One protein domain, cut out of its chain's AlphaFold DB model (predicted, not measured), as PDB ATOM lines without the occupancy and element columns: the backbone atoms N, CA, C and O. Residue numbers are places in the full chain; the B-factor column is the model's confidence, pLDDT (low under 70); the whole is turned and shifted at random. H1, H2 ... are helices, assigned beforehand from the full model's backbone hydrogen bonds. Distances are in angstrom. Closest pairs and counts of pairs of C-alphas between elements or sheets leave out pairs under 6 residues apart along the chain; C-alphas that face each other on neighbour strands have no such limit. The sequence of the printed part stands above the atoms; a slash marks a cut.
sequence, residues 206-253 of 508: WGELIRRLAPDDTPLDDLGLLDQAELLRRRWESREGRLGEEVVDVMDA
ATOM      1  N   TRP A 206    -124.971  64.205  78.287       83.38
ATOM      2  CA  TRP A 206    -125.369  62.886  77.766       83.38
ATOM      3  C   TRP A 206    -124.192  62.062  77.220       83.38
ATOM      4  O   TRP A 206    -124.032  60.891  77.548       83.38
ATOM      5  N   GLY A 207    -123.323  62.676  76.410       81.88
ATOM      6  CA  GLY A 207    -122.154  61.985  75.857       81.88
ATOM      7  C   GLY A 207    -121.080  61.669  76.903       81.88
ATOM      8  O   GLY A 207    -120.324  60.716  76.741       81.88
ATOM      9  N   GLU A 208    -120.981  62.452  77.978       85.75
ATOM     10  CA  GLU A 208    -120.122  62.128  79.127       85.75
ATOM     11  C   GLU A 208    -120.723  61.000  79.971       85.75
ATOM     12  O   GLU A 208    -119.984  60.115  80.388       85.75
ATOM     13  N   LEU A 209    -122.042  60.988  80.171       88.44
ATOM     14  CA  LEU A 209    -122.760  59.951  80.908       88.44
ATOM     15  C   LEU A 209    -122.567  58.593  80.234       88.44
ATOM     16  O   LEU A 209    -122.128  57.649  80.878       88.44
ATOM     17  N   ILE A 210    -122.796  58.516  78.920       86.62
ATOM     18  CA  ILE A 210    -122.565  57.293  78.139       86.62
ATOM     19  C   ILE A 210    -121.119  56.805  78.282       86.62
ATOM     20  O   ILE A 210    -120.897  55.618  78.495       86.62
ATOM     21  N   ARG A 211    -120.132  57.709  78.244       86.12
ATOM     22  CA  ARG A 211    -118.724  57.341  78.462       86.12
ATOM     23  C   ARG A 211    -118.444  56.852  79.884       86.12
ATOM     24  O   ARG A 211    -117.690  55.903  80.029       86.12
ATOM     25  N   ARG A 212    -119.047  57.453  80.915       88.00
ATOM     26  CA  ARG A 212    -118.899  57.012  82.318       88.00
ATOM     27  C   ARG A 212    -119.564  55.657  82.585       88.00
ATOM     28  O   ARG A 212    -119.076  54.903  83.413       88.00
ATOM     29  N   LEU A 213    -120.651  55.350  81.878       87.50
ATOM     30  CA  LEU A 213    -121.367  54.070  81.961       87.50
ATOM     31  C   LEU A 213    -120.712  52.955  81.133       87.50
ATOM     32  O   LEU A 213    -121.110  51.788  81.231       87.50
ATOM     33  N   ALA A 214    -119.765  53.310  80.264       84.69
ATOM     34  CA  ALA A 214    -119.057  52.363  79.426       84.69
ATOM     35  C   ALA A 214    -117.993  51.624  80.249       84.69
ATOM     36  O   ALA A 214    -117.119  52.268  80.819       84.69
ATOM     37  N   PRO A 215    -118.020  50.279  80.293       72.12
ATOM     38  CA  PRO A 215    -116.913  49.512  80.853       72.12
ATOM     39  C   PRO A 215    -115.614  49.820  80.101       72.12
ATOM     40  O   PRO A 215    -115.672  50.064  78.887       72.12
ATOM     41  N   ASP A 216    -114.473  49.737  80.790       65.19
ATOM     42  CA  ASP A 216    -113.145  49.928  80.192       65.19
ATOM     43  C   ASP A 216    -113.003  49.123  78.879       65.19
ATOM     44  O   ASP A 216    -113.511  48.003  78.758       65.19
ATOM     45  N   ASP A 217    -112.365  49.731  77.873       67.75
ATOM     46  CA  ASP A 217    -112.164  49.201  76.511       67.75
ATOM     47  C   ASP A 217    -113.433  49.003  75.650       67.75
ATOM     48  O   ASP A 217    -113.444  48.202  74.710       67.75
ATOM     49  N   THR A 218    -114.528  49.726  75.909       72.81
ATOM     50  CA  THR A 218    -115.691  49.720  75.001       72.81
ATOM     51  C   THR A 218    -115.458  50.637  73.788       72.81
ATOM     52  O   THR A 218    -115.473  51.854  73.962       72.81
ATOM     53  N   PRO A 219    -115.325  50.113  72.549       76.00
ATOM     54  CA  PRO A 219    -115.250  50.963  71.365       76.00
ATOM     55  C   PRO A 219    -116.633  51.567  71.090       76.00
ATOM     56  O   PRO A 219    -117.571  50.855  70.724       76.00
ATOM     57  N   LEU A 220    -116.769  52.873  71.318       78.88
ATOM     58  CA  LEU A 220    -118.012  53.628  71.115       78.88
ATOM     59  C   LEU A 220    -117.945  54.595  69.930       78.88
ATOM     60  O   LEU A 220    -118.991  55.029  69.449       78.88
ATOM     61  N   ASP A 221    -116.741  54.917  69.458       77.06
ATOM     62  CA  ASP A 221    -116.493  56.041  68.549       77.06
ATOM     63  C   ASP A 221    -117.128  55.862  67.161       77.06
ATOM     64  O   ASP A 221    -117.484  56.845  66.514       77.06
ATOM     65  N   ASP A 222    -117.361  54.615  66.741       80.25
ATOM     66  CA  ASP A 222    -118.015  54.284  65.466       80.25
ATOM     67  C   ASP A 222    -119.555  54.372  65.524       80.25
ATOM     68  O   ASP A 222    -120.234  54.166  64.516       80.25
ATOM     69  N   LEU A 223    -120.138  54.639  66.699       80.19
ATOM     70  CA  LEU A 223    -121.583  54.616  66.927       80.19
ATOM     71  C   LEU A 223    -122.133  56.006  67.261       80.19
ATOM     72  O   LEU A 223    -121.537  56.771  68.018       80.19
ATOM     73  N   GLY A 224    -123.341  56.303  66.777       81.56
ATOM     74  CA  GLY A 224    -124.116  57.446  67.262       81.56
ATOM     75  C   GLY A 224    -124.539  57.261  68.727       81.56
ATOM     76  O   GLY A 224    -124.688  56.136  69.199       81.56
ATOM     77  N   LEU A 225    -124.789  58.359  69.452       79.25
ATOM     78  CA  LEU A 225    -125.064  58.338  70.903       79.25
ATOM     79  C   LEU A 225    -126.202  57.384  71.324       79.25
ATOM     80  O   LEU A 225    -126.097  56.727  72.357       79.25
ATOM     81  N   LEU A 226    -127.275  57.277  70.532       81.81
ATOM     82  CA  LEU A 226    -128.383  56.352  70.815       81.81
ATOM     83  C   LEU A 226    -127.986  54.879  70.648       81.81
ATOM     84  O   LEU A 226    -128.487  54.021  71.378       81.81
ATOM     85  N   ASP A 227    -127.090  54.583  69.706       84.31
ATOM     86  CA  ASP A 227    -126.596  53.227  69.465       84.31
ATOM     87  C   ASP A 227    -125.519  52.846  70.490       84.31
ATOM     88  O   ASP A 227    -125.481  51.700  70.941       84.31
ATOM     89  N   GLN A 228    -124.720  53.817  70.952       86.38
ATOM     90  CA  GLN A 228    -123.860  53.651  72.126       86.38
ATOM     91  C   GLN A 228    -124.700  53.271  73.356       86.38
ATOM     92  O   GLN A 228    -124.422  52.265  74.008       86.38
ATOM     93  N   ALA A 229    -125.783  54.005  73.632       85.69
ATOM     94  CA  ALA A 229    -126.688  53.703  74.741       85.69
ATOM     95  C   ALA A 229    -127.357  52.320  74.611       85.69
ATOM     96  O   ALA A 229    -127.476  51.584  75.591       85.69
ATOM     97  N   GLU A 230    -127.773  51.934  73.400       87.12
ATOM     98  CA  GLU A 230    -128.307  50.595  73.111       87.12
ATOM     99  C   GLU A 230    -127.282  49.493  73.407       87.12
ATOM    100  O   GLU A 230    -127.625  48.480  74.024       87.12
ATOM    101  N   LEU A 231    -126.026  49.687  73.000       87.00
ATOM    102  CA  LEU A 231    -124.946  48.748  73.280       87.00
ATOM    103  C   LEU A 231    -124.706  48.610  74.787       87.00
ATOM    104  O   LEU A 231    -124.597  47.486  75.283       87.00
ATOM    105  N   LEU A 232    -124.655  49.729  75.516       86.50
ATOM    106  CA  LEU A 232    -124.482  49.721  76.968       86.50
ATOM    107  C   LEU A 232    -125.609  48.974  77.662       86.50
ATOM    108  O   LEU A 232    -125.333  48.102  78.484       86.50
ATOM    109  N   ARG A 233    -126.865  49.225  77.280       84.56
ATOM    110  CA  ARG A 233    -128.000  48.477  77.823       84.56
ATOM    111  C   ARG A 233    -127.814  46.973  77.661       84.56
ATOM    112  O   ARG A 233    -127.950  46.246  78.636       84.56
ATOM    113  N   ARG A 234    -127.472  46.505  76.455       84.25
ATOM    114  CA  ARG A 234    -127.264  45.068  76.198       84.25
ATOM    115  C   ARG A 234    -126.161  44.482  77.077       84.25
ATOM    116  O   ARG A 234    -126.290  43.355  77.548       84.25
ATOM    117  N   ARG A 235    -125.082  45.238  77.306       83.06
ATOM    118  CA  ARG A 235    -123.968  44.812  78.166       83.06
ATOM    119  C   ARG A 235    -124.377  44.744  79.634       83.06
ATOM    120  O   ARG A 235    -124.068  43.753  80.286       83.06
ATOM    121  N   TRP A 236    -125.095  45.740  80.136       81.31
ATOM    122  CA  TRP A 236    -125.570  45.759  81.520       81.31
ATOM    123  C   TRP A 236    -126.630  44.685  81.785       81.31
ATOM    124  O   TRP A 236    -126.477  43.921  82.734       81.31
ATOM    125  N   GLU A 237    -127.600  44.509  80.878       77.56
ATOM    126  CA  GLU A 237    -128.593  43.422  80.948       77.56
ATOM    127  C   GLU A 237    -127.924  42.033  80.982       77.56
ATOM    128  O   GLU A 237    -128.404  41.130  81.664       77.56
ATOM    129  N   SER A 238    -126.793  41.854  80.285       67.00
ATOM    130  CA  SER A 238    -126.037  40.591  80.293       67.00
ATOM    131  C   SER A 238    -125.266  40.311  81.591       67.00
ATOM    132  O   SER A 238    -124.822  39.185  81.798       67.00
ATOM    133  N   ARG A 239    -125.105  41.318  82.459       65.81
ATOM    134  CA  ARG A 239    -124.357  41.246  83.727       65.81
ATOM    135  C   ARG A 239    -125.260  41.188  84.961       65.81
ATOM    136  O   ARG A 239    -124.793  41.466  86.055       65.81
ATOM    137  N   GLU A 240    -126.544  40.885  84.779       61.75
ATOM    138  CA  GLU A 240    -127.579  40.949  85.829       61.75
ATOM    139  C   GLU A 240    -127.818  42.363  86.412       61.75
ATOM    140  O   GLU A 240    -128.680  42.527  87.273       61.75
ATOM    141  N   GLY A 241    -127.126  43.392  85.906       61.09
ATOM    142  CA  GLY A 241    -127.302  44.793  86.292       61.09
ATOM    143  C   GLY A 241    -128.369  45.509  85.461       61.09
ATOM    144  O   GLY A 241    -128.703  45.111  84.340       61.09
ATOM    145  N   ARG A 242    -128.916  46.603  85.998       78.94
ATOM    146  CA  ARG A 242    -129.884  47.450  85.288       78.94
ATOM    147  C   ARG A 242    -129.233  48.778  84.939       78.94
ATOM    148  O   ARG A 242    -128.867  49.530  85.827       78.94
ATOM    149  N   LEU A 243    -129.187  49.105  83.646       83.62
ATOM    150  CA  LEU A 243    -128.629  50.371  83.146       83.62
ATOM    151  C   LEU A 243    -129.169  51.601  83.899       83.62
ATOM    152  O   LEU A 243    -128.428  52.544  84.133       83.62
ATOM    153  N   GLY A 244    -130.451  51.587  84.278       86.69
ATOM    154  CA  GLY A 244    -131.056  52.673  85.047       86.69
ATOM    155  C   GLY A 244    -130.455  52.859  86.444       86.69
ATOM    156  O   GLY A 244    -130.352  53.992  86.877       86.69
ATOM    157  N   GLU A 245    -130.045  51.789  87.130       88.81
ATOM    158  CA  GLU A 245    -129.402  51.869  88.455       88.81
ATOM    159  C   GLU A 245    -127.996  52.476  88.329       88.81
ATOM    160  O   GLU A 245    -127.667  53.413  89.041       88.81
ATOM    161  N   GLU A 246    -127.240  52.077  87.308       88.31
ATOM    162  CA  GLU A 246    -125.923  52.660  87.011       88.31
ATOM    163  C   GLU A 246    -126.009  54.141  86.613       88.31
ATOM    164  O   GLU A 246    -125.138  54.944  86.945       88.31
ATOM    165  N   VAL A 247    -127.076  54.539  85.905       89.94
ATOM    166  CA  VAL A 247    -127.337  55.963  85.638       89.94
ATOM    167  C   VAL A 247    -127.530  56.717  86.948       89.94
ATOM    168  O   VAL A 247    -126.996  57.814  87.082       89.94
ATOM    169  N   VAL A 248    -128.266  56.150  87.908       89.44
ATOM    170  CA  VAL A 248    -128.458  56.775  89.223       89.44
ATOM    171  C   VAL A 248    -127.131  56.930  89.942       89.44
ATOM    172  O   VAL A 248    -126.839  58.035  90.372       89.44
ATOM    173  N   ASP A 249    -126.291  55.900  89.973       88.00
ATOM    174  CA  ASP A 249    -124.997  55.966  90.658       88.00
ATOM    175  C   ASP A 249    -124.070  57.050  90.078       88.00
ATOM    176  O   ASP A 249    -123.329  57.707  90.808       88.00
ATOM    177  N   VAL A 250    -124.129  57.294  88.763       87.81
ATOM    178  CA  VAL A 250    -123.354  58.371  88.119       87.81
ATOM    179  C   VAL A 250    -123.963  59.760  88.357       87.81
ATOM    180  O   VAL A 250    -123.230  60.753  88.368       87.81
ATOM    181  N   MET A 251    -125.288  59.850  88.484       87.62
ATOM    182  CA  MET A 251    -126.026  61.117  88.555       87.62
ATOM    183  C   MET A 251    -126.296  61.590  89.993       87.62
ATOM    184  O   MET A 251    -126.396  62.794  90.214       87.62
ATOM    185  N   ASP A 252    -126.391  60.684  90.965       79.38
ATOM    186  CA  ASP A 252    -126.664  60.967  92.380       79.38
ATOM    187  C   ASP A 252    -125.365  61.175  93.176       79.38
ATOM    188  O   ASP A 252    -125.071  60.509  94.166       79.38
ATOM    189  N   ALA A 253    -124.542  62.120  92.717       68.38
ATOM    190  CA  ALA A 253    -123.258  62.444  93.343       68.38
ATOM    191  C   ALA A 253    -123.387  63.330  94.605       68.38
ATOM    192  O   ALA A 253    -122.380  63.751  95.169       68.38
TER     193      ALA A 253
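Overview. This is residues 206 to 253 of the 508 residues of the protein "SIR2 family protein" of Cellulomonas fimi (UniProt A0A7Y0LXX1). What shape? H2 and H3 make a V, with H1 between them beside H2. What size? The printed part has 48 residues with helices H1, H2, H3 in order, class all helix. It is compact, radius of gyration of the C-alphas 10.2 A, spanning 28 by 23 by 18 A.

Along the chain. Where is the longest helix? H2, residues 225 to 237, runs 18.3 A from C-alpha 225 at (-125.064, 58.338, 70.903). Which others? H1 is residues 206 to 213; H3 is residues 243 to 251, ending at C-alpha (-126.026, 61.117, 88.555).

Arrangement. What touches H2? H1 touches it at a shallow tilt of 25 degrees, closest C-alphas Ile 210 and Ala 229, 6.4 A. H3 touches residues 232 to 237 alone at 68 degrees, only just steep, closest C-alphas Arg 233 and Leu 243, 5.7 A. Backbones? Every O i to N i+4 pair in H1, H2, H3 is within hydrogen-bond range.

Size, cuts and confidence. Any cut? The printed part has no cut; link H1 to H2 is long. Low confidence? pLDDT is under 70 at residues 216 to 217, 238 to 241 and 253.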